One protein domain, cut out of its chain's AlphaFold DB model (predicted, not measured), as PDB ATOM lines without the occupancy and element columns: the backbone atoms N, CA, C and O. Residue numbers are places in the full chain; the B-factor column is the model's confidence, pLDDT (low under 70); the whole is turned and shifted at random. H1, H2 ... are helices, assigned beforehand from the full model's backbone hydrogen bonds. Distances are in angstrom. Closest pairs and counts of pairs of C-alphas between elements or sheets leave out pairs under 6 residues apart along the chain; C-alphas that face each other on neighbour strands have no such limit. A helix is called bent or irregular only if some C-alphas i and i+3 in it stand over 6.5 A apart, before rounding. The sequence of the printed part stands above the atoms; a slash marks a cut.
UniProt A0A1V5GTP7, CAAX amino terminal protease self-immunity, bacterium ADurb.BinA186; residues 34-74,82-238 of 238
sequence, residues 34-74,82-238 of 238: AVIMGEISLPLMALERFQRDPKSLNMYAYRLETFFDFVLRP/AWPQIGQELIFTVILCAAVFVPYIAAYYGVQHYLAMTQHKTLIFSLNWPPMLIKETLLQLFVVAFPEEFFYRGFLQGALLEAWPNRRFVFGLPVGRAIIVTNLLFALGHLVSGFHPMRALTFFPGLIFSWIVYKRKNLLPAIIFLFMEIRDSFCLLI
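AT A GLANCE: This is residues 34 to 74 and 82 to 238 of the 238 residues of the protein "CAAX amino terminal protease self-immunity" of bacterium ADurb.BinA186 (UniProt A0A1V5GTP7). Look first for a body in which the chain folds back on itself three times, through H4b, H5, H6 and H7, with H1 crossing H4b on one side. On the other side the long helix H3 runs beside H7 and on well past it, and residues 119 to 132 lead back from its far end to H4a in a wide open loop. The printed part has 198 residues with seven named helices, H1 to H7, and no named strand; the class is all helix. It is compact, with a radius of gyration of the C-alphas of 18.4 A, yet elongated, spanning 62 by 38 by 36 A.

IN THESE COORDINATES: Find C-alpha 34 at (25.286, -1.517, -20.826); from there H1 runs 25.8 A to residue 52, with a kink of 25 degrees near residue 41. H2 is residues 65 to 71. H3, residues 83 to 118, runs 52.5 A from (35.226, 26.812, 3.867) to (37.960, -24.898, 12.267); it is only just irregular, C-alphas 84 and 87 being 6.6 A apart. H4, residues 133 to 163, was assigned as one helix by its hydrogen bonds but is bent, with C-alphas 143 and 146 6.5 A apart; its arms are H4a, residues 133 to 143, and H4b, residues 146 to 163, 24.3 A long, at a shallow tilt of 27 degrees. H5 is residues 177 to 194, 26.0 A, and H6 residues 197 to 216, 31.2 A. H7, residues 220 to 229, ends at C-alpha 229, (33.859, 1.178, 1.101).

HOW THE PARTS SIT: Start at H4b, which touches H5 in a hairpin, closest at the C-alphas of Leu 160 and Ala 178, 4.8 A. H5 and H6 form the next hairpin, closest at C-alphas 187 and 200, 4.9 A, at a steep tilt of 41 degrees. H6 and H7 form a third, at a shallow tilt of 23 degrees, with C-alphas 209 and 222 closest at 5.4 A. H1 touches H4b with residues 39 to 46 alone, the C-alphas of Pro 43 and Phe 151 closest at 4.8 A, at a steep tilt of 66 degrees. H3 touches H7 with residues 89 to 97 alone, C-alphas 93 and 221 closest at 5.3 A, the same way. H2 touches no helix. Every O i to N i+4 pair is within hydrogen-bond range in H4a and H7; elsewhere H1 has 14 of 15, H2 2 of 3, H3 29 of 32, H4b 11 of 14, H5 13 of 14 and H6 11 of 16.

THE WHOLE: The C-alphas of Pro 74 and His 120 are the two farthest apart, 62.7 A. Residues 75 to 81 are not printed, and C-alphas 74 and 82 are 17.1 A apart across this cut. The links H1 to H2, H3 to H4 and H4 to H5 are long. Look also at residues 124 to 125, paired antiparallel with residues 236 to 237. The mean pLDDT of the printed part is 76.9, with 42 residues under 70, among them 53 to 74 and 228 to 238.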
ATOM      1  N   ALA A  34      26.491  -2.332 -20.964       71.75
ATOM      2  CA  ALA A  34      25.286  -1.517 -20.826       71.75
ATOM      3  C   ALA A  34      25.156  -0.920 -19.415       71.75
ATOM      4  O   ALA A  34      24.783   0.243 -19.277       71.75
ATOM      5  N   VAL A  35      25.512  -1.685 -18.379       69.81
ATOM      6  CA  VAL A  35      25.539  -1.213 -16.989       69.81
ATOM      7  C   VAL A  35      26.611  -0.156 -16.797       69.81
ATOM      8  O   VAL A  35      26.285   0.911 -16.302       69.81
ATOM      9  N   ILE A  36      27.843  -0.388 -17.255       69.62
ATOM     10  CA  ILE A  36      28.936   0.597 -17.170       69.62
ATOM     11  C   ILE A  36      28.556   1.878 -17.922       69.62
ATOM     12  O   ILE A  36      28.739   2.987 -17.420       69.62
ATOM     13  N   MET A  37      27.979   1.746 -19.120       70.94
ATOM     14  CA  MET A  37      27.467   2.891 -19.867       70.94
ATOM     15  C   MET A  37      26.350   3.598 -19.101       70.94
ATOM     16  O   MET A  37      26.333   4.823 -19.093       70.94
ATOM     17  N   GLY A  38      25.446   2.877 -18.437       73.25
ATOM     18  CA  GLY A  38      24.408   3.449 -17.577       73.25
ATOM     19  C   GLY A  38      24.980   4.176 -16.357       73.25
ATOM     20  O   GLY A  38      24.619   5.321 -16.105       73.25
ATOM     21  N   GLU A  39      25.921   3.555 -15.649       71.50
ATOM     22  CA  GLU A  39      26.595   4.102 -14.467       71.50
ATOM     23  C   GLU A  39      27.377   5.378 -14.786       71.50
ATOM     24  O   GLU A  39      27.473   6.245 -13.929       71.50
ATOM     25  N   ILE A  40      27.867   5.546 -16.019       71.94
ATOM     26  CA  ILE A  40      28.555   6.772 -16.455       71.94
ATOM     27  C   ILE A  40      27.578   7.784 -17.074       71.94
ATOM     28  O   ILE A  40      27.625   8.978 -16.766       71.94
ATOM     29  N   SER A  41      26.680   7.338 -17.955       75.25
ATOM     30  CA  SER A  41      25.777   8.227 -18.699       75.25
ATOM     31  C   SER A  41      24.705   8.848 -17.814       75.25
ATOM     32  O   SER A  41      24.398  10.023 -17.992       75.25
ATOM     33  N   LEU A  42      24.168   8.121 -16.831       79.81
ATOM     34  CA  LEU A  42      23.116   8.634 -15.957       79.81
ATOM     35  C   LEU A  42      23.602   9.795 -15.069       79.81
ATOM     36  O   LEU A  42      22.922  10.828 -15.055       79.81
ATOM     37  N   PRO A  43      24.774   9.724 -14.399       76.62
ATOM     38  CA  PRO A  43      25.353  10.894 -13.744       76.62
ATOM     39  C   PRO A  43      25.633  12.053 -14.697       76.62
ATOM     40  O   PRO A  43      25.368  13.198 -14.338       76.62
ATOM     41  N   LEU A  44      26.128  11.785 -15.912       75.50
ATOM     42  CA  LEU A  44      26.391  12.838 -16.900       75.50
ATOM     43  C   LEU A  44      25.102  13.529 -17.360       75.50
ATOM     44  O   LEU A  44      25.059  14.754 -17.418       75.50
ATOM     45  N   MET A  45      24.034  12.773 -17.618       77.38
ATOM     46  CA  MET A  45      22.717  13.318 -17.962       77.38
ATOM     47  C   MET A  45      22.120  14.116 -16.798       77.38
ATOM     48  O   MET A  45      21.534  15.181 -17.009       77.38
ATOM     49  N   ALA A  46      22.284  13.634 -15.564       74.75
ATOM     50  CA  ALA A  46      21.885  14.373 -14.370       74.75
ATOM     51  C   ALA A  46      22.672  15.687 -14.238       74.75
ATOM     52  O   ALA A  46      22.086  16.725 -13.924       74.75
ATOM     53  N   LEU A  47      23.975  15.662 -14.530       73.50
ATOM     54  CA  LEU A  47      24.847  16.834 -14.485       73.50
ATOM     55  C   LEU A  47      24.478  17.845 -15.573       73.50
ATOM     56  O   LEU A  47      24.368  19.034 -15.288       73.50
ATOM     57  N   GLU A  48      24.231  17.385 -16.798       76.75
ATOM     58  CA  GLU A  48      23.786  18.232 -17.905       76.75
ATOM     59  C   GLU A  48      22.441  18.898 -17.587       76.75
ATOM     60  O   GLU A  48      22.269  20.104 -17.786       76.75
ATOM     61  N   ARG A  49      21.489  18.140 -17.029       74.06
ATOM     62  CA  ARG A  49      20.206  18.694 -16.581       74.06
ATOM     63  C   ARG A  49      20.397  19.735 -15.479       74.06
ATOM     64  O   ARG A  49      19.765  20.788 -15.543       74.06
ATOM     65  N   PHE A  50      21.281  19.472 -14.517       69.75
ATOM     66  CA  PHE A  50      21.625  20.425 -13.463       69.75
ATOM     67  C   PHE A  50      22.257  21.706 -14.011       69.75
ATOM     68  O   PHE A  50      21.892  22.795 -13.578       69.75
ATOM     69  N   GLN A  51      23.144  21.607 -14.999       71.62
ATOM     70  CA  GLN A  51      23.738  22.779 -15.650       71.62
ATOM     71  C   GLN A  51      22.704  23.624 -16.405       71.62
ATOM     72  O   GLN A  51      22.818  24.850 -16.422       71.62
ATOM     73  N   ARG A  52      21.703  22.989 -17.030       74.81
ATOM     74  CA  ARG A  52      20.649  23.686 -17.788       74.81
ATOM     75  C   ARG A  52      19.642  24.394 -16.888       74.81
ATOM     76  O   ARG A  52      19.257  25.519 -17.191       74.81
ATOM     77  N   ASP A  53      19.214  23.748 -15.806       69.81
ATOM     78  CA  ASP A  53      18.259  24.331 -14.864       69.81
ATOM     79  C   ASP A  53      18.585  23.933 -13.413       69.81
ATOM     80  O   ASP A  53      17.983  23.001 -12.862       69.81
ATOM     81  N   PRO A  54      19.506  24.672 -12.764       64.81
ATOM     82  CA  PRO A  54      19.926  24.390 -11.394       64.81
ATOM     83  C   PRO A  54      18.785  24.514 -10.378       64.81
ATOM     84  O   PRO A  54      18.847  23.910  -9.313       64.81
ATOM     85  N   LYS A  55      17.751  25.311 -10.690       60.69
ATOM     86  CA  LYS A  55      16.621  25.580  -9.787       60.69
ATOM     87  C   LYS A  55      15.542  24.504  -9.868       60.69
ATOM     88  O   LYS A  55      14.798  24.339  -8.907       60.69
ATOM     89  N   SER A  56      15.454  23.785 -10.990       55.78
ATOM     90  CA  SER A  56      14.499  22.681 -11.169       55.78
ATOM     91  C   SER A  56      14.826  21.422 -10.376       55.78
ATOM     92  O   SER A  56      13.974  20.546 -10.255       55.78
ATOM     93  N   LEU A  57      16.052  21.302  -9.869       54.59
ATOM     94  CA  LEU A  57      16.467  20.169  -9.061       54.59
ATOM     95  C   LEU A  57      16.545  20.636  -7.612       54.59
ATOM     96  O   LEU A  57      17.518  21.300  -7.249       54.59
ATOM     97  N   ASN A  58      15.587  20.250  -6.753       55.50
ATOM     98  CA  ASN A  58      15.867  20.248  -5.314       55.50
ATOM     99  C   ASN A  58      16.863  19.121  -5.041       55.50
ATOM    100  O   ASN A  58      16.526  18.063  -4.499       55.50
ATOM    101  N   MET A  59      18.123  19.343  -5.419       57.62
ATOM    102  CA  MET A  59      19.207  18.537  -4.901       57.62
ATOM    103  C   MET A  59      19.168  18.702  -3.392       57.62
ATOM    104  O   MET A  59      19.415  19.775  -2.840       57.62
ATOM    105  N   TYR A  60      18.834  17.613  -2.711       53.59
ATOM    106  CA  TYR A  60      18.703  17.611  -1.259       53.59
ATOM    107  C   TYR A  60      20.031  17.967  -0.566       53.59
ATOM    108  O   TYR A  60      20.055  18.329   0.612       53.59
ATOM    109  N   ALA A  61      21.139  17.898  -1.305       52.09
ATOM    110  CA  ALA A  61      22.428  18.448  -0.940       52.09
ATOM    111  C   ALA A  61      22.590  19.892  -1.454       52.09
ATOM    112  O   ALA A  61      23.198  20.130  -2.494       52.09
ATOM    113  N   TYR A  62      22.115  20.862  -0.671       47.25
ATOM    114  CA  TYR A  62      22.300  22.300  -0.928       47.25
ATOM    115  C   TYR A  62      23.776  22.744  -1.002       47.25
ATOM    116  O   TYR A  62      24.061  23.848  -1.440       47.25
ATOM    117  N   ARG A  63      24.742  21.926  -0.551       53.03
ATOM    118  CA  ARG A  63      26.162  22.319  -0.430       53.03
ATOM    119  C   ARG A  63      27.134  21.652  -1.403       53.03
ATOM    120  O   ARG A  63      28.343  21.680  -1.166       53.03
ATOM    121  N   LEU A  64      26.650  21.117  -2.525       46.72
ATOM    122  CA  LEU A  64      27.550  20.851  -3.659       46.72
ATOM    123  C   LEU A  64      28.066  22.104  -4.350       46.72
ATOM    124  O   LEU A  64      29.074  22.022  -5.051       46.72
ATOM    125  N   GLU A  65      27.420  23.238  -4.097       45.47
ATOM    126  CA  GLU A  65      27.873  24.560  -4.516       45.47
ATOM    127  C   GLU A  65      29.361  24.743  -4.178       45.47
ATOM    128  O   GLU A  65      30.144  25.100  -5.030       45.47
ATOM    129  N   THR A  66      29.847  24.302  -3.018       47.50
ATOM    130  CA  THR A  66      31.261  24.466  -2.626       47.50
ATOM    131  C   THR A  66      32.299  23.840  -3.582       47.50
ATOM    132  O   THR A  66      33.359  24.427  -3.793       47.50
ATOM    133  N   PHE A  67      32.028  22.650  -4.135       47.28
ATOM    134  CA  PHE A  67      32.957  21.939  -5.029       47.28
ATOM    135  C   PHE A  67      32.671  22.259  -6.504       47.28
ATOM    136  O   PHE A  67      33.599  22.483  -7.278       47.28
ATOM    137  N   PHE A  68      31.399  22.370  -6.900       50.94
ATOM    138  CA  PHE A  68      31.038  22.763  -8.263       50.94
ATOM    139  C   PHE A  68      31.171  24.271  -8.528       50.94
ATOM    140  O   PHE A  68      31.478  24.634  -9.651       50.94
ATOM    141  N   ASP A  69      31.070  25.161  -7.543       49.09
ATOM    142  CA  ASP A  69      31.458  26.576  -7.695       49.09
ATOM    143  C   ASP A  69      32.973  26.730  -7.828       49.09
ATOM    144  O   ASP A  69      33.452  27.748  -8.326       49.09
ATOM    145  N   PHE A  70      33.744  25.741  -7.377       47.50
ATOM    146  CA  PHE A  70      35.183  25.696  -7.604       47.50
ATOM    147  C   PHE A  70      35.516  25.138  -8.997       47.50
ATOM    148  O   PHE A  70      36.335  25.725  -9.699       47.50
ATOM    149  N   VAL A  71      34.864  24.045  -9.422       51.25
ATOM    150  CA  VAL A  71      35.192  23.323 -10.671       51.25
ATOM    151  C   VAL A  71      34.355  23.756 -11.888       51.25
ATOM    152  O   VAL A  71      34.886  23.871 -12.987       51.25
ATOM    153  N   LEU A  72      33.054  23.997 -11.719       52.78
ATOM    154  CA  LEU A  72      32.054  24.249 -12.775       52.78
ATOM    155  C   LEU A  72      31.316  25.592 -12.625       52.78
ATOM    156  O   LEU A  72      30.202  25.742 -13.125       52.78
ATOM    157  N   ARG A  73      31.926  26.565 -11.936       48.41
ATOM    158  CA  ARG A  73      31.318  27.850 -11.564       48.41
ATOM    159  C   ARG A  73      30.494  28.461 -12.711       48.41
ATOM    160  O   ARG A  73      31.084  28.922 -13.696       48.41
ATOM    161  N   PRO A  74      29.154  28.547 -12.613       46.97
ATOM    162  CA  PRO A  74      28.412  29.387 -13.537       46.97
ATOM    163  C   PRO A  74      28.860  30.832 -13.295       46.97
ATOM    164  O   PRO A  74      28.955  31.272 -12.149       46.97
ATOM    165  N   ALA A  82      31.542  28.018   1.713       52.50
ATOM    166  CA  ALA A  82      31.621  28.051   3.173       52.50
ATOM    167  C   ALA A  82      32.747  27.130   3.697       52.50
ATOM    168  O   ALA A  82      32.505  26.116   4.351       52.50
ATOM    169  N   TRP A  83      34.002  27.506   3.430       51.91
ATOM    170  CA  TRP A  83      35.226  26.812   3.867       51.91
ATOM    171  C   TRP A  83      35.290  26.398   5.357       51.91
ATOM    172  O   TRP A  83      35.822  25.319   5.625       51.91
ATOM    173  N   PRO A  84      34.730  27.146   6.339       54.06
ATOM    174  CA  PRO A  84      34.820  26.774   7.759       54.06
ATOM    175  C   PRO A  84      34.136  25.447   8.124       54.06
ATOM    176  O   PRO A  84      34.387  24.897   9.194       54.06
ATOM    177  N   GLN A  85      33.263  24.920   7.262       69.62
ATOM    178  CA  GLN A  85      32.487  23.708   7.544       69.62
ATOM    179  C   GLN A  85      33.164  22.430   7.038       69.62
ATOM    180  O   GLN A  85      32.844  21.353   7.535       69.62
ATOM    181  N   ILE A  86      34.143  22.526   6.128       73.50
ATOM    182  CA  ILE A  86      34.840  21.352   5.570       73.50
ATOM    183  C   ILE A  86      35.515  20.546   6.681       73.50
ATOM    184  O   ILE A  86      35.366  19.330   6.723       73.50
ATOM    185  N   GLY A  87      36.179  21.209   7.633       78.56
ATOM    186  CA  GLY A  87      36.803  20.526   8.771       78.56
ATOM    187  C   GLY A  87      35.802  19.721   9.605       78.56
ATOM    188  O   GLY A  87      36.086  18.591   9.986       78.56
ATOM    189  N   GLN A  88      34.596  20.254   9.833       82.00
ATOM    190  CA  GLN A  88      33.544  19.547  10.572       82.00
ATOM    191  C   GLN A  88      32.973  18.366   9.781       82.00
ATOM    192  O   GLN A  88      32.702  17.322  10.370       82.00
ATOM    193  N   GLU A  89      32.799  18.515   8.465       81.75
ATOM    194  CA  GLU A  89      32.377  17.418   7.586       81.75
ATOM    195  C   GLU A  89      33.432  16.305   7.541       81.75
ATOM    196  O   GLU A  89      33.083  15.130   7.622       81.75
ATOM    197  N   LEU A  90      34.720  16.657   7.485       83.88
ATOM    198  CA  LEU A  90      35.823  15.695   7.522       83.88
ATOM    199  C   LEU A  90      35.888  14.964   8.862       83.88
ATOM    200  O   LEU A  90      35.940  13.740   8.872       83.88
ATOM    201  N   ILE A  91      35.819  15.682   9.989       88.00
ATOM    202  CA  ILE A  91      35.789  15.066  11.326       88.00
ATOM    203  C   ILE A  91      34.582  14.135  11.455       88.00
ATOM    204  O   ILE A  91      34.729  12.999  11.896       88.00
ATOM    205  N   PHE A  92      33.396  14.589  11.034       88.38
ATOM    206  CA  PHE A  92      32.194  13.760  11.029       88.38
ATOM    207  C   PHE A  92      32.392  12.491  10.194       88.38
ATOM    208  O   PHE A  92      32.052  11.404  10.654       88.38
ATOM    209  N   THR A  93      32.979  12.623   9.003       85.88
ATOM    210  CA  THR A  93      33.264  11.491   8.118       85.88
ATOM    211  C   THR A  93      34.245  10.523   8.763       85.88
ATOM    212  O   THR A  93      33.975   9.332   8.790       85.88
ATOM    213  N   VAL A  94      35.341  11.009   9.353       88.19
ATOM    214  CA  VAL A  94      36.328  10.167  10.048       88.19
ATOM    215  C   VAL A  94      35.686   9.412  11.210       88.19
ATOM    216  O   VAL A  94      35.896   8.209  11.339       88.19
ATOM    217  N   ILE A  95      34.872  10.085  12.029       91.12
ATOM    218  CA  ILE A  95      34.146   9.447  13.135       91.12
ATOM    219  C   ILE A  95      33.189   8.380  12.600       91.12
ATOM    220  O   ILE A  95      33.127   7.285  13.151       91.12
ATOM    221  N   LEU A  96      32.455   8.681  11.528       88.38
ATOM    222  CA  LEU A  96      31.513   7.745  10.929       88.38
ATOM    223  C   LEU A  96      32.230   6.527  10.336       88.38
ATOM    224  O   LEU A  96      31.821   5.396  10.586       88.38
ATOM    225  N   CYS A  97      33.327   6.746   9.613       86.19
ATOM    226  CA  CYS A  97      34.174   5.682   9.096       86.19
ATOM    227  C   CYS A  97      34.726   4.824  10.237       86.19
ATOM    228  O   CYS A  97      34.642   3.605  10.165       86.19
ATOM    229  N   ALA A  98      35.211   5.423  11.325       88.00
ATOM    230  CA  ALA A  98      35.659   4.665  12.490       88.00
ATOM    231  C   ALA A  98      34.513   3.851  13.119       88.00
ATOM    232  O   ALA A  98      34.691   2.676  13.424       88.00
ATOM    233  N   ALA A  99      33.327   4.447  13.257       89.75
ATOM    234  CA  ALA A  99      32.154   3.800  13.838       89.75
ATOM    235  C   ALA A  99      31.621   2.627  12.999       89.75
ATOM    236  O   ALA A  99      30.998   1.730  13.562       89.75
ATOM    237  N   VAL A 100      31.852   2.617  11.682       85.75
ATOM    238  CA  VAL A 100      31.398   1.538  10.788       85.75
ATOM    239  C   VAL A 100      32.517   0.543  10.485       85.75
ATOM    240  O   VAL A 100      32.357  -0.656  10.719       85.75
ATOM    241  N   PHE A 101      33.666   1.019  10.006       83.00
ATOM    242  CA  PHE A 101      34.741   0.152   9.531       83.00
ATOM    243  C   PHE A 101      35.501  -0.536  10.664       83.00
ATOM    244  O   PHE A 101      35.898  -1.680  10.482       83.00
ATOM    245  N   VAL A 102      35.682   0.080  11.841       87.50
ATOM    246  CA  VAL A 102      36.396  -0.601  12.942       87.50
ATOM    247  C   VAL A 102      35.611  -1.818  13.447       87.50
ATOM    248  O   VAL A 102      36.198  -2.902  13.492       87.50
ATOM    249  N   PRO A 103      34.300  -1.718  13.763       87.56
ATOM    250  CA  PRO A 103      33.509  -2.898  14.107       87.56
ATOM    251  C   PRO A 103      33.447  -3.925  12.977       87.56
ATOM    252  O   PRO A 103      33.546  -5.120  13.249       87.56
ATOM    253  N   TYR A 104      33.331  -3.478  11.721       83.25
ATOM    254  CA  TYR A 104      33.340  -4.369  10.560       83.25
ATOM    255  C   TYR A 104      34.648  -5.164  10.452       83.25
ATOM    256  O   TYR A 104      34.604  -6.388  10.375       83.25
ATOM    257  N   ILE A 105      35.805  -4.497  10.520       83.31
ATOM    258  CA  ILE A 105      37.127  -5.139  10.459       83.31
ATOM    259  C   ILE A 105      37.299  -6.117  11.625       83.31
ATOM    260  O   ILE A 105      37.767  -7.235  11.415       83.31
ATOM    261  N   ALA A 106      36.896  -5.733  12.840       87.12
ATOM    262  CA  ALA A 106      36.975  -6.605  14.009       87.12
ATOM    263  C   ALA A 106      36.088  -7.854  13.858       87.12
ATOM    264  O   ALA A 106      36.541  -8.967  14.130       87.12
ATOM    265  N   ALA A 107      34.850  -7.687  13.384       85.75
ATOM    266  CA  ALA A 107      33.935  -8.794  13.124       85.75
ATOM    267  C   ALA A 107      34.459  -9.707  12.008       85.75
ATOM    268  O   ALA A 107      34.484 -10.926  12.171       85.75
ATOM    269  N   TYR A 108      34.933  -9.125  10.904       83.38
ATOM    270  CA  TYR A 108      35.521  -9.852   9.784       83.38
ATOM    271  C   TYR A 108      36.744 -10.663  10.220       83.38
ATOM    272  O   TYR A 108      36.818 -11.860   9.948       83.38
ATOM    273  N   TYR A 109      37.660 -10.049  10.975       85.12
ATOM    274  CA  TYR A 109      38.809 -10.737  11.560       85.12
ATOM    275  C   TYR A 109      38.374 -11.885  12.479       85.12
ATOM    276  O   TYR A 109      38.907 -12.986  12.371       85.12
ATOM    277  N   GLY A 110      37.382 -11.658  13.346       88.62
ATOM    278  CA  GLY A 110      36.851 -12.687  14.242       88.62
ATOM    279  C   GLY A 110      36.276 -13.893  13.491       88.62
ATOM    280  O   GLY A 110      36.587 -15.034  13.833       88.62
ATOM    281  N   VAL A 111      35.500 -13.650  12.430       87.12
ATOM    282  CA  VAL A 111      34.951 -14.709  11.565       87.12
ATOM    283  C   VAL A 111      36.069 -15.459  10.843       87.12
ATOM    284  O   VAL A 111      36.087 -16.688  10.871       87.12
ATOM    285  N   GLN A 112      37.025 -14.748  10.242       84.38
ATOM    286  CA  GLN A 112      38.145 -15.375   9.537       84.38
ATOM    287  C   GLN A 112      39.019 -16.208  10.478       84.38
ATOM    288  O   GLN A 112      39.415 -17.321  10.140       84.38
ATOM    289  N   HIS A 113      39.268 -15.713  11.690       86.50
ATOM    290  CA  HIS A 113      40.010 -16.443  12.710       86.50
ATOM    291  C   HIS A 113      39.271 -17.714  13.154       86.50
ATOM    292  O   HIS A 113      39.878 -18.781  13.231       86.50
ATOM    293  N   TYR A 114      37.957 -17.628  13.386       89.50
ATOM    294  CA  TYR A 114      37.131 -18.793  13.704       89.50
ATOM    295  C   TYR A 114      37.183 -19.847  12.590       89.50
ATOM    296  O   TYR A 114      37.457 -21.016  12.861       89.50
ATOM    297  N   LEU A 115      37.007 -19.434  11.332       89.19
ATOM    298  CA  LEU A 115      37.082 -20.337  10.183       89.19
ATOM    299  C   LEU A 115      38.470 -20.974  10.045       89.19
ATOM    300  O   LEU A 115      38.565 -22.189   9.859       89.19
ATOM    301  N   ALA A 116      39.541 -20.196  10.207       88.44
ATOM    302  CA  ALA A 116      40.908 -20.710  10.177       88.44
ATOM    303  C   ALA A 116      41.129 -21.785  11.255       88.44
ATOM    304  O   ALA A 116      41.620 -22.869  10.937       88.44
ATOM    305  N   MET A 117      40.667 -21.548  12.490       90.06
ATOM    306  CA  MET A 117      40.735 -22.543  13.569       90.06
ATOM    307  C   MET A 117      39.962 -23.823  13.230       90.06
ATOM    308  O   MET A 117      40.492 -24.915  13.427       90.06
ATOM    309  N   THR A 118      38.750 -23.714  12.670       93.38
ATOM    310  CA  THR A 118      37.960 -24.898  12.267       93.38
ATOM    311  C   THR A 118      38.598 -25.700  11.132       93.38
ATOM    312  O   THR A 118      38.321 -26.887  10.993       93.38
ATOM    313  N   GLN A 119      39.466 -25.073  10.334       92.94
ATOM    314  CA  GLN A 119      40.186 -25.707   9.227       92.94
ATOM    315  C   GLN A 119      41.628 -26.093   9.583       92.94
ATOM    316  O   GLN A 119      42.372 -26.505   8.693       92.94
ATOM    317  N   HIS A 120      42.043 -25.948  10.847       91.31
ATOM    318  CA  HIS A 120      43.430 -26.139  11.290       91.31
ATOM    319  C   HIS A 120      44.456 -25.298  10.499       91.31
ATOM    320  O   HIS A 120      45.590 -25.724  10.285       91.31
ATOM    321  N   LYS A 121      44.060 -24.098  10.064       89.31
ATOM    322  CA  LYS A 121      44.915 -23.131   9.361       89.31
ATOM    323  C   LYS A 121      45.338 -21.995  10.288       89.31
ATOM    324  O   LYS A 121      44.651 -21.679  11.259       89.31
ATOM    325  N   THR A 122      46.450 -21.341   9.964       84.31
ATOM    326  CA  THR A 122      46.921 -20.142  10.672       84.31
ATOM    327  C   THR A 122      46.639 -18.897   9.850       84.31
ATOM    328  O   THR A 122      47.065 -18.804   8.707       84.31
ATOM    329  N   LEU A 123      45.966 -17.923  10.455       81.75
ATOM    330  CA  LEU A 123      45.684 -16.644   9.817       81.75
ATOM    331  C   LEU A 123      46.948 -15.769   9.824       81.75
ATOM    332  O   LEU A 123      47.511 -15.524  10.893       81.75
ATOM    333  N   ILE A 124      47.368 -15.266   8.662       80.44
ATOM    334  CA  ILE A 124      48.496 -14.329   8.557       80.44
ATOM    335  C   ILE A 124      47.949 -12.947   8.202       80.44
ATOM    336  O   ILE A 124      47.335 -12.742   7.155       80.44
ATOM    337  N   PHE A 125      48.189 -11.973   9.080       78.25
ATOM    338  CA  PHE A 125      47.864 -10.583   8.791       78.25
ATOM    339  C   PHE A 125      48.933  -9.972   7.883       78.25
ATOM    340  O   PHE A 125      50.101  -9.888   8.262       78.25
ATOM    341  N   SER A 126      48.525  -9.506   6.703       74.69
ATOM    342  CA  SER A 126      49.388  -8.752   5.794       74.69
ATOM    343  C   SER A 126      48.760  -7.407   5.457       74.69
ATOM    344  O   SER A 126      47.668  -7.341   4.892       74.69
ATOM    345  N   LEU A 127      49.464  -6.323   5.779       77.69
ATOM    346  CA  LEU A 127      49.073  -4.983   5.360       77.69
ATOM    347  C   LEU A 127      49.651  -4.707   3.969       77.69
ATOM    348  O   LEU A 127      50.835  -4.404   3.838       77.69
ATOM    349  N   ASN A 128      48.811  -4.802   2.939       73.38
ATOM    350  CA  ASN A 128      49.217  -4.555   1.559       73.38
ATOM    351  C   ASN A 128      48.752  -3.172   1.103       73.38
ATOM    352  O   ASN A 128      47.564  -2.851   1.139       73.38
ATOM    353  N   TRP A 129      49.695  -2.353   0.642       75.69
ATOM    354  CA  TRP A 129      49.386  -1.087  -0.012       75.69
ATOM    355  C   TRP A 129      49.274  -1.307  -1.525       75.69
ATOM    356  O   TRP A 129      50.127  -1.984  -2.100       75.69
ATOM    357  N   PRO A 130      48.267  -0.736  -2.203       74.00
ATOM    358  CA  PRO A 130      48.168  -0.817  -3.645       74.00
ATOM    359  C   PRO A 130      49.330  -0.038  -4.277       74.00
ATOM    360  O   PRO A 130      49.622   1.089  -3.860       74.00
ATOM    361  N   PRO A 131      49.971  -0.604  -5.311       76.06
ATOM    362  CA  PRO A 131      51.197  -0.061  -5.896       76.06
ATOM    363  C   PRO A 131      51.001   1.320  -6.540       76.06
ATOM    364  O   PRO A 131      51.946   2.096  -6.636       76.06
ATOM    365  N   MET A 132      49.774   1.660  -6.949       83.75
ATOM    366  CA  MET A 132      49.424   2.947  -7.558       83.75
ATOM    367  C   MET A 132      48.436   3.745  -6.698       83.75
ATOM    368  O   MET A 132      47.465   4.298  -7.214       83.75
ATOM    369  N   LEU A 133      48.687   3.817  -5.387       81.19
ATOM    370  CA  LEU A 133      47.775   4.401  -4.396       81.19
ATOM    371  C   LEU A 133      47.139   5.731  -4.826       81.19
ATOM    372  O   LEU A 133      45.928   5.884  -4.713       81.19
ATOM    373  N   ILE A 134      47.930   6.683  -5.328       84.31
ATOM    374  CA  ILE A 134      47.426   8.010  -5.721       84.31
ATOM    375  C   ILE A 134      46.487   7.904  -6.926       84.31
ATOM    376  O   ILE A 134      45.385   8.443  -6.893       84.31
ATOM    377  N   LYS A 135      46.898   7.188  -7.977       83.56
ATOM    378  CA  LYS A 135      46.097   7.014  -9.197       83.56
ATOM    379  C   LYS A 135      44.773   6.317  -8.886       83.56
ATOM    380  O   LYS A 135      43.726   6.799  -9.300       83.56
ATOM    381  N   GLU A 136      44.833   5.223  -8.134       79.88
ATOM    382  CA  GLU A 136      43.668   4.464  -7.664       79.88
ATOM    383  C   GLU A 136      42.730   5.364  -6.850       79.88
ATOM    384  O   GLU A 136      41.531   5.402  -7.103       79.88
ATOM    385  N   THR A 137      43.285   6.158  -5.929       82.62
ATOM    386  CA  THR A 137      42.512   7.083  -5.090       82.62
ATOM    387  C   THR A 137      41.782   8.130  -5.924       82.62
ATOM    388  O   THR A 137      40.595   8.363  -5.716       82.62
ATOM    389  N   LEU A 138      42.466   8.751  -6.888       83.25
ATOM    390  CA  LEU A 138      41.862   9.765  -7.751       83.25
ATOM    391  C   LEU A 138      40.779   9.170  -8.657       83.25
ATOM    392  O   LEU A 138      39.720   9.775  -8.805       83.25
ATOM    393  N   LEU A 139      41.020   7.988  -9.231       82.75
ATOM    394  CA  LEU A 139      40.021   7.291 -10.040       82.75
ATOM    395  C   LEU A 139      38.784   6.962  -9.206       82.75
ATOM    396  O   LEU A 139      37.676   7.315  -9.595       82.75
ATOM    397  N   GLN A 140      38.967   6.369  -8.031       81.69
ATOM    398  CA  GLN A 140      37.840   6.009  -7.180       81.69
ATOM    399  C   GLN A 140      37.064   7.230  -6.700       81.69
ATOM    400  O   GLN A 140      35.839   7.225  -6.710       81.69
ATOM    401  N   LEU A 141      37.750   8.311  -6.334       81.81
ATOM    402  CA  LEU A 141      37.074   9.506  -5.854       81.81
ATOM    403  C   LEU A 141      36.291  10.216  -6.968       81.81
ATOM    404  O   LEU A 141      35.133  10.571  -6.766       81.81
ATOM    405  N   PHE A 142      36.913  10.435  -8.129       81.19
ATOM    406  CA  PHE A 142      36.359  11.310  -9.170       81.19
ATOM    407  C   PHE A 142      35.603  10.585 -10.279       81.19
ATOM    408  O   PHE A 142      34.727  11.188 -10.892       81.19
ATOM    409  N   VAL A 143      35.941   9.326 -10.557       80.56
ATOM    410  CA  VAL A 143      35.320   8.543 -11.638       80.56
ATOM    411  C   VAL A 143      34.211   7.643 -11.104       80.56
ATOM    412  O   VAL A 143      33.274   7.361 -11.840       80.56
ATOM    413  N   VAL A 144      34.282   7.237  -9.832       81.75
ATOM    414  CA  VAL A 144      33.325   6.293  -9.237       81.75
ATOM    415  C   VAL A 144      32.470   6.977  -8.174       81.75
ATOM    416  O   VAL A 144      31.303   7.285  -8.412       81.75
ATOM    417  N   ALA A 145      33.064   7.312  -7.027       84.06
ATOM    418  CA  ALA A 145      32.317   7.758  -5.859       84.06
ATOM    419  C   ALA A 145      31.559   9.066  -6.102       84.06
ATOM    420  O   ALA A 145      30.413   9.223  -5.684       84.06
ATOM    421  N   PHE A 146      32.189  10.016  -6.795       82.94
ATOM    422  CA  PHE A 146      31.557  11.289  -7.100       82.94
ATOM    423  C   PHE A 146      30.368  11.159  -8.069       82.94
ATOM    424  O   PHE A 146      29.282  11.601  -7.686       82.94
ATOM    425  N   PRO A 147      30.502  10.567  -9.277       83.00
ATOM    426  CA  PRO A 147      29.363  10.378 -10.174       83.00
ATOM    427  C   PRO A 147      28.229   9.566  -9.548       83.00
ATOM    428  O   PRO A 147      27.066   9.954  -9.684       83.00
ATOM    429  N   GLU A 148      28.548   8.494  -8.819       86.81
ATOM    430  CA  GLU A 148      27.540   7.664  -8.157       86.81
ATOM    431  C   GLU A 148      26.754   8.451  -7.107       86.81
ATOM    432  O   GLU A 148      25.525   8.522  -7.178       86.81
ATOM    433  N   GLU A 149      27.429   9.102  -6.160       86.75
ATOM    434  CA  GLU A 149      26.733   9.854  -5.111       86.75
ATOM    435  C   GLU A 149      25.988  11.065  -5.671       86.75
ATOM    436  O   GLU A 149      24.878  11.382  -5.227       86.75
ATOM    437  N   PHE A 150      26.550  11.717  -6.690       83.69
ATOM    438  CA  PHE A 150      25.866  12.791  -7.396       83.69
ATOM    439  C   PHE A 150      24.554  12.305  -8.018       83.69
ATOM    440  O   PHE A 150      23.503  12.918  -7.804       83.69
ATOM    441  N   PHE A 151      24.585  11.181  -8.735       85.69
ATOM    442  CA  PHE A 151      23.396  10.630  -9.370       85.69
ATOM    443  C   PHE A 151      22.391  10.093  -8.351       85.69
ATOM    444  O   PHE A 151      21.239  10.528  -8.340       85.69
ATOM    445  N   TYR A 152      22.798   9.171  -7.481       89.38
ATOM    446  CA  TYR A 152      21.863   8.500  -6.587       89.38
ATOM    447  C   TYR A 152      21.345   9.445  -5.499       89.38
ATOM    448  O   TYR A 152      20.141   9.480  -5.252       89.38
ATOM    449  N   ARG A 153      22.217  10.222  -4.842       87.69
ATOM    450  CA  ARG A 153      21.853  10.977  -3.624       87.69
ATOM    451  C   ARG A 153      21.581  12.445  -3.922       87.69
ATOM    452  O   ARG A 153      20.727  13.047  -3.269       87.69
ATOM    453  N   GLY A 154      22.272  13.013  -4.908       81.62
ATOM    454  CA  GLY A 154      21.994  14.356  -5.410       81.62
ATOM    455  C   GLY A 154      20.713  14.396  -6.242       81.62
ATOM    456  O   GLY A 154      19.747  15.058  -5.859       81.62
ATOM    457  N   PHE A 155      20.700  13.667  -7.358       83.06
ATOM    458  CA  PHE A 155      19.641  13.740  -8.366       83.06
ATOM    459  C   PHE A 155      18.439  12.828  -8.069       83.06
ATOM    460  O   PHE A 155      17.336  13.322  -7.834       83.06
ATOM    461  N   LEU A 156      18.629  11.506  -8.056       87.81
ATOM    462  CA  LEU A 156      17.545  10.521  -7.976       87.81
ATOM    463  C   LEU A 156      16.791  10.619  -6.648       87.81
ATOM    464  O   LEU A 156      15.566  10.732  -6.642       87.81
ATOM    465  N   GLN A 157      17.511  10.629  -5.523       87.81
ATOM    466  CA  GLN A 157      16.897  10.770  -4.205       87.81
ATOM    467  C   GLN A 157      16.138  12.094  -4.071       87.81
ATOM    468  O   GLN A 157      15.038  12.102  -3.520       87.81
ATOM    469  N   GLY A 158      16.706  13.199  -4.569       83.00
ATOM    470  CA  GLY A 158      16.061  14.514  -4.570       83.00
ATOM    471  C   GLY A 158      14.741  14.492  -5.339       83.00
ATOM    472  O   GLY A 158      13.692  14.781  -4.765       83.00
ATOM    473  N   ALA A 159      14.774  14.025  -6.590       84.69
ATOM    474  CA  ALA A 159      13.590  13.905  -7.441       84.69
ATOM    475  C   ALA A 159      12.511  12.992  -6.830       84.69
ATOM    476  O   ALA A 159      11.320  13.309  -6.846       84.69
ATOM    477  N   LEU A 160      12.911  11.863  -6.239       88.31
ATOM    478  CA  LEU A 160      11.971  10.956  -5.585       88.31
ATOM    479  C   LEU A 160      11.396  11.536  -4.289       88.31
ATOM    480  O   LEU A 160      10.256  11.226  -3.956       88.31
ATOM    481  N   LEU A 161      12.143  12.362  -3.550       85.69
ATOM    482  CA  LEU A 161      11.644  13.044  -2.350       85.69
ATOM    483  C   LEU A 161      10.634  14.148  -2.682       85.69
ATOM    484  O   LEU A 161       9.715  14.365  -1.895       85.69
ATOM    485  N   GLU A 162      10.780  14.817  -3.827       83.75
ATOM    486  CA  GLU A 162       9.777  15.758  -4.340       83.75
ATOM    487  C   GLU A 162       8.471  15.034  -4.694       83.75
ATOM    488  O   GLU A 162       7.390  15.457  -4.279       83.75
ATOM    489  N   ALA A 163       8.570  13.915  -5.419       87.69
ATOM    490  CA  ALA A 163       7.409  13.131  -5.843       87.69
ATOM    491  C   ALA A 163       6.755  12.359  -4.684       87.69
ATOM    492  O   ALA A 163       5.528  12.252  -4.604       87.69
ATOM    493  N   TRP A 164       7.564  11.825  -3.766       89.31
ATOM    494  CA  TRP A 164       7.135  11.061  -2.594       89.31
ATOM    495  C   TRP A 164       7.716  11.654  -1.304       89.31
ATOM    496  O   TRP A 164       8.632  11.070  -0.709       89.31
ATOM    497  N   PRO A 165       7.150  12.777  -0.817       82.19
ATOM    498  CA  PRO A 165       7.581  13.384   0.431       82.19
ATOM    499  C   PRO A 165       7.452  12.397   1.588       82.19
ATOM    500  O   PRO A 165       6.395  11.802   1.830       82.19
ATOM    501  N   ASN A 166       8.538  12.223   2.328       77.44
ATOM    502  CA  ASN A 166       8.559  11.297   3.447       77.44
ATOM    503  C   ASN A 166       7.835  11.884   4.660       77.44
ATOM    504  O   ASN A 166       8.038  13.034   5.040       77.44
ATOM    505  N   ARG A 167       7.009  11.052   5.302       72.31
ATOM    506  CA  ARG A 167       6.220  11.420   6.493       72.31
ATOM    507  C   ARG A 167       6.679  10.715   7.771       72.31
ATOM    508  O   ARG A 167       6.113  10.952   8.832       72.31
ATOM    509  N   ARG A 168       7.658   9.811   7.673       78.50
ATOM    510  CA  ARG A 168       8.151   8.984   8.784       78.50
ATOM    511  C   ARG A 168       9.661   9.105   8.894       78.50
ATOM    512  O   ARG A 168      10.351   9.133   7.877       78.50
ATOM    513  N   PHE A 169      10.145   9.145  10.129       79.69
ATOM    514  CA  PHE A 169      11.557   9.275  10.457       79.69
ATOM    515  C   PHE A 169      11.986   8.132  11.372       79.69
ATOM    516  O   PHE A 169      11.307   7.838  12.352       79.69
ATOM    517  N   VAL A 170      13.118   7.510  11.060       78.56
ATOM    518  CA  VAL A 170      13.765   6.489  11.891       78.56
ATOM    519  C   VAL A 170      15.221   6.914  12.048       78.56
ATOM    520  O   VAL A 170      15.897   7.153  11.052       78.56
ATOM    521  N   PHE A 171      15.688   7.110  13.284       74.56
ATOM    522  CA  PHE A 171      17.036   7.636  13.581       74.56
ATOM    523  C   PHE A 171      17.402   8.941  12.833       74.56
ATOM    524  O   PHE A 171      18.562   9.205  12.512       74.56
ATOM    525  N   GLY A 172      16.406   9.781  12.529       69.38
ATOM    526  CA  GLY A 172      16.589  11.016  11.756       69.38
ATOM    527  C   GLY A 172      16.743  10.816  10.241       69.38
ATOM    528  O   GLY A 172      16.861  11.805   9.521       69.38
ATOM    529  N   LEU A 173      16.696   9.575   9.740       70.75
ATOM    530  CA  LEU A 173      16.519   9.272   8.320       70.75
ATOM    531  C   LEU A 173      15.021   9.321   7.998       70.75
ATOM    532  O   LEU A 173      14.239   8.661   8.686       70.75
ATOM    533  N   PRO A 174      14.581  10.049   6.964       72.06
ATOM    534  CA  PRO A 174      13.207   9.965   6.504       72.06
ATOM    535  C   PRO A 174      12.988   8.608   5.814       72.06
ATOM    536  O   PRO A 174      13.196   8.457   4.614       72.06
ATOM    537  N   VAL A 175      12.606   7.576   6.559       76.75
ATOM    538  CA  VAL A 175      12.366   6.256   5.970       76.75
ATOM    539  C   VAL A 175      11.004   6.267   5.291       76.75
ATOM    540  O   VAL A 175       9.964   6.027   5.906       76.75
ATOM    541  N   GLY A 176      11.010   6.563   3.999       84.69
ATOM    542  CA  GLY A 176       9.855   6.379   3.134       84.69
ATOM    543  C   GLY A 176      10.264   5.999   1.718       84.69
ATOM    544  O   GLY A 176      11.424   5.667   1.456       84.69
ATOM    545  N   ARG A 177       9.281   5.981   0.815       90.56
ATOM    546  CA  ARG A 177       9.392   5.333  -0.503       90.56
ATOM    547  C   ARG A 177      10.589   5.840  -1.303       90.56
ATOM    548  O   ARG A 177      11.297   5.026  -1.876       90.56
ATOM    549  N   ALA A 178      10.857   7.144  -1.266       89.69
ATOM    550  CA  ALA A 178      11.982   7.745  -1.977       89.69
ATOM    551  C   ALA A 178      13.338   7.150  -1.569       89.69
ATOM    552  O   ALA A 178      14.126   6.761  -2.429       89.69
ATOM    553  N   ILE A 179      13.591   7.018  -0.261       90.50
ATOM    554  CA  ILE A 179      14.857   6.476   0.252       90.50
ATOM    555  C   ILE A 179      14.967   4.989  -0.070       90.50
ATOM    556  O   ILE A 179      16.009   4.538  -0.535       90.50
ATOM    557  N   ILE A 180      13.894   4.221   0.127       92.81
ATOM    558  CA  ILE A 180      13.914   2.779  -0.147       92.81
ATOM    559  C   ILE A 180      14.178   2.525  -1.634       92.81
ATOM    560  O   ILE A 180      15.073   1.756  -1.966       92.81
ATOM    561  N   VAL A 181      13.456   3.206  -2.527       94.12
ATOM    562  CA  VAL A 181      13.606   3.026  -3.978       94.12
ATOM    563  C   VAL A 181      14.988   3.466  -4.454       94.12
ATOM    564  O   VAL A 181      15.613   2.731  -5.211       94.12
ATOM    565  N   THR A 182      15.509   4.598  -3.969       92.94
ATOM    566  CA  THR A 182      16.875   5.045  -4.308       92.94
ATOM    567  C   THR A 182      17.906   3.969  -3.966       92.94
ATOM    568  O   THR A 182      18.740   3.626  -4.798       92.94
ATOM    569  N   ASN A 183      17.833   3.398  -2.760       94.06
ATOM    570  CA  ASN A 183      18.818   2.412  -2.312       94.06
ATOM    571  C   ASN A 183      18.622   1.034  -2.940       94.06
ATOM    572  O   ASN A 183      19.602   0.326  -3.148       94.06
ATOM    573  N   LEU A 184      17.388   0.661  -3.293       94.75
ATOM    574  CA  LEU A 184      17.135  -0.534  -4.097       94.75
ATOM    575  C   LEU A 184      17.736  -0.395  -5.495       94.75
ATOM    576  O   LEU A 184      18.356  -1.337  -5.972       94.75
ATOM    577  N   LEU A 185      17.593   0.769  -6.134       92.88
ATOM    578  CA  LEU A 185      18.188   1.023  -7.448       92.88
ATOM    579  C   LEU A 185      19.719   1.048  -7.381       92.88
ATOM    580  O   LEU A 185      20.368   0.468  -8.246       92.88
ATOM    581  N   PHE A 186      20.290   1.630  -6.324       92.06
ATOM    582  CA  PHE A 186      21.730   1.583  -6.063       92.06
ATOM    583  C   PHE A 186      22.250   0.143  -5.917       92.06
ATOM    584  O   PHE A 186      23.215  -0.247  -6.578       92.06
ATOM    585  N   ALA A 187      21.571  -0.670  -5.102       90.44
ATOM    586  CA  ALA A 187      21.907  -2.079  -4.913       90.44
ATOM    587  C   ALA A 187      21.708  -2.909  -6.187       90.44
ATOM    588  O   ALA A 187      22.488  -3.817  -6.468       90.44
ATOM    589  N   LEU A 188      20.684  -2.585  -6.980       89.38
ATOM    590  CA  LEU A 188      20.433  -3.233  -8.260       89.38
ATOM    591  C   LEU A 188      21.551  -2.934  -9.264       89.38
ATOM    592  O   LEU A 188      22.019  -3.869  -9.904       89.38
ATOM    593  N   GLY A 189      22.029  -1.688  -9.362       85.00
ATOM    594  CA  GLY A 189      23.189  -1.347 -10.198       85.00
ATOM    595  C   GLY A 189      24.400  -2.227  -9.867       85.00
ATOM    596  O   GLY A 189      24.953  -2.898 -10.738       85.00
ATOM    597  N   HIS A 190      24.695  -2.371  -8.573       83.81
ATOM    598  CA  HIS A 190      25.772  -3.233  -8.078       83.81
ATOM    599  C   HIS A 190      25.544  -4.724  -8.362       83.81
ATOM    600  O   HIS A 190      26.484  -5.445  -8.710       83.81
ATOM    601  N   LEU A 191      24.304  -5.198  -8.226       83.00
ATOM    602  CA  LEU A 191      23.943  -6.581  -8.516       83.00
ATOM    603  C   LEU A 191      24.138  -6.911 -10.001       83.00
ATOM    604  O   LEU A 191      24.707  -7.956 -10.309       83.00
ATOM    605  N   VAL A 192      23.715  -6.031 -10.912       80.81
ATOM    606  CA  VAL A 192      23.822  -6.266 -12.365       80.81
ATOM    607  C   VAL A 192      25.259  -6.057 -12.863       80.81
ATOM    608  O   VAL A 192      25.706  -6.782 -13.745       80.81
ATOM    609  N   SER A 193      26.028  -5.147 -12.255       72.12
ATOM    610  CA  SER A 193      27.432  -4.880 -12.611       72.12
ATOM    611  C   SER A 193      28.358  -6.097 -12.419       72.12
ATOM    612  O   SER A 193      29.309  -6.269 -13.177       72.12
ATOM    613  N   GLY A 194      28.093  -6.972 -11.435       68.75
ATOM    614  CA  GLY A 194      28.977  -8.118 -11.137       68.75
ATOM    615  C   GLY A 194      28.290  -9.451 -10.873       68.75
ATOM    616  O   GLY A 194      28.964 -10.373 -10.425       68.75
ATOM    617  N   PHE A 195      26.976  -9.548 -11.091       75.31
ATOM    618  CA  PHE A 195      26.165 -10.771 -10.980       75.31
ATOM    619  C   PHE A 195      26.407 -11.624  -9.724       75.31
ATOM    620  O   PHE A 195      26.251 -12.843  -9.743       75.31
ATOM    621  N   HIS A 196      26.765 -10.992  -8.607       75.00
ATOM    622  CA  HIS A 196      27.024 -11.683  -7.351       75.00
ATOM    623  C   HIS A 196      25.953 -11.289  -6.325       75.00
ATOM    624  O   HIS A 196      25.883 -10.110  -5.972       75.00
ATOM    625  N   PRO A 197      25.137 -12.228  -5.801       79.00
ATOM    626  CA  PRO A 197      24.004 -11.907  -4.929       79.00
ATOM    627  C   PRO A 197      24.370 -11.069  -3.701       79.00
ATOM    628  O   PRO A 197      23.600 -10.203  -3.296       79.00
ATOM    629  N   MET A 198      25.573 -11.258  -3.145       78.50
ATOM    630  CA  MET A 198      26.038 -10.465  -1.997       78.50
ATOM    631  C   MET A 198      26.189  -8.975  -2.319       78.50
ATOM    632  O   MET A 198      26.118  -8.160  -1.406       78.50
ATOM    633  N   ARG A 199      26.329  -8.587  -3.596       80.31
ATOM    634  CA  ARG A 199      26.360  -7.171  -3.992       80.31
ATOM    635  C   ARG A 199      25.017  -6.477  -3.771       80.31
ATOM    636  O   ARG A 199      25.005  -5.267  -3.622       80.31
ATOM    637  N   ALA A 200      23.906  -7.210  -3.644       86.06
ATOM    638  CA  ALA A 200      22.631  -6.620  -3.234       86.06
ATOM    639  C   ALA A 200      22.672  -6.058  -1.796       86.06
ATOM    640  O   ALA A 200      21.849  -5.215  -1.437       86.06
ATOM    641  N   LEU A 201      23.639  -6.486  -0.971       87.31
ATOM    642  CA  LEU A 201      23.822  -5.958   0.380       87.31
ATOM    643  C   LEU A 201      24.287  -4.501   0.394       87.31
ATOM    644  O   LEU A 201      24.124  -3.861   1.431       87.31
ATOM    645  N   THR A 202      24.754  -3.935  -0.729       87.94
ATOM    646  CA  THR A 202      25.060  -2.493  -0.829       87.94
ATOM    647  C   THR A 202      23.824  -1.606  -0.617       87.94
ATOM    648  O   THR A 202      23.940  -0.402  -0.393       87.94
ATOM    649  N   PHE A 203      22.626  -2.201  -0.562       91.38
ATOM    650  CA  PHE A 203      21.415  -1.561  -0.052       91.38
ATOM    651  C   PHE A 203      21.608  -0.944   1.346       91.38
ATOM    652  O   PHE A 203      21.177   0.185   1.585       91.38
ATOM    653  N   PHE A 204      22.254  -1.663   2.273       89.69
ATOM    654  CA  PHE A 204      22.428  -1.230   3.664       89.69
ATOM    655  C   PHE A 204      23.373  -0.028   3.827       89.69
ATOM    656  O   PHE A 204      22.936   0.965   4.416       89.69
ATOM    657  N   PRO A 205      24.612  -0.039   3.297       87.38
ATOM    658  CA  PRO A 205      25.440   1.164   3.269       87.38
ATOM    659  C   PRO A 205      24.771   2.283   2.458       87.38
ATOM    660  O   PRO A 205      24.822   3.444   2.867       87.38
ATOM    661  N   GLY A 206      23.981   1.944   1.431       90.38
ATOM    662  CA  GLY A 206      23.066   2.863   0.749       90.38
ATOM    663  C   GLY A 206      22.202   3.716   1.688       90.38
ATOM    664  O   GLY A 206      22.091   4.944   1.539       90.38
ATOM    665  N   LEU A 207      21.601   3.082   2.696       91.19
ATOM    666  CA  LEU A 207      20.791   3.775   3.700       91.19
ATOM    667  C   LEU A 207      21.630   4.744   4.542       91.19
ATOM    668  O   LEU A 207      21.146   5.831   4.872       91.19
ATOM    669  N   ILE A 208      22.881   4.387   4.855       89.38
ATOM    670  CA  ILE A 208      23.823   5.259   5.568       89.38
ATOM    671  C   ILE A 208      24.132   6.490   4.708       89.38
ATOM    672  O   ILE A 208      23.991   7.609   5.205       89.38
ATOM    673  N   PHE A 209      24.434   6.322   3.415       89.69
ATOM    674  CA  PHE A 209      24.636   7.444   2.484       89.69
ATOM    675  C   PHE A 209      23.434   8.380   2.449       89.69
ATOM    676  O   PHE A 209      23.554   9.593   2.637       89.69
ATOM    677  N   SER A 210      22.243   7.804   2.318       89.38
ATOM    678  CA  SER A 210      20.992   8.560   2.308       89.38
ATOM    679  C   SER A 210      20.800   9.364   3.599       89.38
ATOM    680  O   SER A 210      20.348  10.511   3.557       89.38
ATOM    681  N   TRP A 211      21.179   8.793   4.748       87.81
ATOM    682  CA  TRP A 211      21.097   9.447   6.056       87.81
ATOM    683  C   TRP A 211      22.101  10.585   6.201       87.81
ATOM    684  O   TRP A 211      21.713  11.683   6.613       87.81
ATOM    685  N   ILE A 212      23.359  10.353   5.817       84.94
ATOM    686  CA  ILE A 212      24.418  11.366   5.798       84.94
ATOM    687  C   ILE A 212      23.951  12.577   4.992       84.94
ATOM    688  O   ILE A 212      23.926  13.699   5.506       84.94
ATOM    689  N   VAL A 213      23.537  12.352   3.744       81.62
ATOM    690  CA  VAL A 213      23.180  13.425   2.811       81.62
ATOM    691  C   VAL A 213      21.935  14.156   3.290       81.62
ATOM    692  O   VAL A 213      21.899  15.389   3.290       81.62
ATOM    693  N   TYR A 214      20.939  13.423   3.791       81.00
ATOM    694  CA  TYR A 214      19.737  14.035   4.339       81.00
ATOM    695  C   TYR A 214      20.035  14.924   5.554       81.00
ATOM    696  O   TYR A 214      19.476  16.023   5.649       81.00
ATOM    697  N   LYS A 215      20.909  14.472   6.465       80.50
ATOM    698  CA  LYS A 215      21.239  15.162   7.721       80.50
ATOM    699  C   LYS A 215      22.198  16.336   7.519       80.50
ATOM    700  O   LYS A 215      22.007  17.382   8.134       80.50
ATOM    701  N   ARG A 216      23.226  16.176   6.681       79.06
ATOM    702  CA  ARG A 216      24.280  17.186   6.458       79.06
ATOM    703  C   ARG A 216      23.939  18.170   5.336       79.06
ATOM    704  O   ARG A 216      24.474  19.284   5.312       79.06
ATOM    705  N   LYS A 217      23.039  17.780   4.421       76.56
ATOM    706  CA  LYS A 217      22.767  18.492   3.157       76.56
ATOM    707  C   LYS A 217      24.041  18.669   2.322       76.56
ATOM    708  O   LYS A 217      24.229  19.699   1.677       76.56
ATOM    709  N   ASN A 218      24.935  17.683   2.378       74.25
ATOM    710  CA  ASN A 218      26.245  17.694   1.735       74.25
ATOM    711  C   ASN A 218      26.572  16.282   1.228       74.25
ATOM    712  O   ASN A 218      26.378  15.322   1.975       74.25
ATOM    713  N   LEU A 219      27.057  16.162  -0.013       78.06
ATOM    714  CA  LEU A 219      27.514  14.880  -0.565       78.06
ATOM    715  C   LEU A 219      28.960  14.552  -0.179       78.06
ATOM    716  O   LEU A 219      29.316  13.383  -0.216       78.06
ATOM    717  N   LEU A 220      29.789  15.529   0.215       80.62
ATOM    718  CA  LEU A 220      31.214  15.297   0.487       80.62
ATOM    719  C   LEU A 220      31.457  14.156   1.496       80.62
ATOM    720  O   LEU A 220      32.268  13.283   1.189       80.62
ATOM    721  N   PRO A 221      30.751  14.086   2.644       80.50
ATOM    722  CA  PRO A 221      30.924  12.963   3.559       80.50
ATOM    723  C   PRO A 221      30.521  11.617   2.947       80.50
ATOM    724  O   PRO A 221      31.172  10.616   3.216       80.50
ATOM    725  N   ALA A 222      29.476  11.585   2.112       80.19
ATOM    726  CA  ALA A 222      29.030  10.361   1.448       80.19
ATOM    727  C   ALA A 222      30.026   9.905   0.370       80.19
ATOM    728  O   ALA A 222      30.361   8.729   0.328       80.19
ATOM    729  N   ILE A 223      30.590  10.836  -0.408       81.44
ATOM    730  CA  ILE A 223      31.633  10.565  -1.409       81.44
ATOM    731  C   ILE A 223      32.886   9.976  -0.746       81.44
ATOM    732  O   ILE A 223      33.422   8.972  -1.205       81.44
ATOM    733  N   ILE A 224      33.354  10.585   0.349       81.06
ATOM    734  CA  ILE A 224      34.538  10.097   1.071       81.06
ATOM    735  C   ILE A 224      34.250   8.742   1.731       81.06
ATOM    736  O   ILE A 224      35.117   7.871   1.731       81.06
ATOM    737  N   PHE A 225      33.051   8.546   2.284       80.00
ATOM    738  CA  PHE A 225      32.666   7.269   2.882       80.00
ATOM    739  C   PHE A 225      32.588   6.154   1.829       80.00
ATOM    740  O   PHE A 225      33.152   5.085   2.044       80.00
ATOM    741  N   LEU A 226      31.971   6.419   0.673       76.12
ATOM    742  CA  LEU A 226      31.884   5.475  -0.445       76.12
ATOM    743  C   LEU A 226      33.274   5.109  -0.977       76.12
ATOM    744  O   LEU A 226      33.560   3.936  -1.204       76.12
ATOM    745  N   PHE A 227      34.183   6.084  -1.083       76.06
ATOM    746  CA  PHE A 227      35.583   5.822  -1.421       76.06
ATOM    747  C   PHE A 227      36.246   4.810  -0.464       76.06
ATOM    748  O   PHE A 227      37.024   3.965  -0.908       76.06
ATOM    749  N   MET A 228      35.946   4.880   0.838       65.94
ATOM    750  CA  MET A 228      36.487   3.926   1.813       65.94
ATOM    751  C   MET A 228      35.841   2.537   1.711       65.94
ATOM    752  O   MET A 228      36.522   1.554   1.983       65.94
ATOM    753  N   GLU A 229      34.574   2.448   1.295       66.88
ATOM    754  CA  GLU A 229      33.859   1.178   1.101       66.88
ATOM    755  C   GLU A 229      34.348   0.409  -0.132       66.88
ATOM    756  O   GLU A 229      34.540  -0.799  -0.059       66.88
ATOM    757  N   ILE A 230      34.621   1.090  -1.250       59.53
ATOM    758  CA  ILE A 230      35.042   0.433  -2.504       59.53
ATOM    759  C   ILE A 230      36.405  -0.278  -2.360       59.53
ATOM    760  O   ILE A 230      36.776  -1.139  -3.161       59.53
ATOM    761  N   ARG A 231      37.174   0.047  -1.318       59.03
ATOM    762  CA  ARG A 231      38.509  -0.497  -1.088       59.03
ATOM    763  C   ARG A 231      38.484  -1.660  -0.094       59.03
ATOM    764  O   ARG A 231      39.050  -1.562   0.991       59.03
ATOM    765  N   ASP A 232      37.978  -2.810  -0.531       50.72
ATOM    766  CA  ASP A 232      38.136  -4.123   0.133       50.72
ATOM    767  C   ASP A 232      39.599  -4.651   0.131       50.72
ATOM    768  O   ASP A 232      39.870  -5.848   0.203       50.72
ATOM    769  N   SER A 233      40.606  -3.776   0.052       41.12
ATOM    770  CA  SER A 233      42.022  -4.152  -0.094       41.12
ATOM    771  C   SER A 233      42.784  -4.236   1.232       41.12
ATOM    772  O   SER A 233      43.966  -3.898   1.287       41.12
ATOM    773  N   PHE A 234      42.144  -4.707   2.302       38.22
ATOM    774  CA  PHE A 234      42.868  -5.233   3.463       38.22
ATOM    775  C   PHE A 234      42.797  -6.762   3.412       38.22
ATOM    776  O   PHE A 234      41.971  -7.400   4.059       38.22
ATOM    777  N   CYS A 235      43.643  -7.350   2.562       39.50
ATOM    778  CA  CYS A 235      43.724  -8.795   2.385       39.50
ATOM    779  C   CYS A 235      44.245  -9.477   3.658       39.50
ATOM    780  O   CYS A 235      45.436  -9.417   3.969       39.50
ATOM    781  N   LEU A 236      43.353 -10.183   4.352       35.06
ATOM    782  CA  LEU A 236      43.710 -11.365   5.129       35.06
ATOM    783  C   LEU A 236      43.862 -12.526   4.140       35.06
ATOM    784  O   LEU A 236      42.896 -12.883   3.466       35.06
ATOM    785  N   LEU A 237      45.071 -13.074   4.020       41.78
ATOM    786  CA  LEU A 237      45.306 -14.335   3.316       41.78
ATOM    787  C   LEU A 237      45.088 -15.487   4.311       41.78
ATOM    788  O   LEU A 237      45.550 -15.414   5.454       41.78
ATOM    789  N   ILE A 238      44.346 -16.508   3.874       40.66
ATOM    790  CA  ILE A 238      44.140 -17.781   4.585       40.66
ATOM    791  C   ILE A 238      45.250 -18.753   4.199       40.66
ATOM    792  O   ILE A 238      45.534 -18.840   2.983       40.66
TER     793      ILE A 238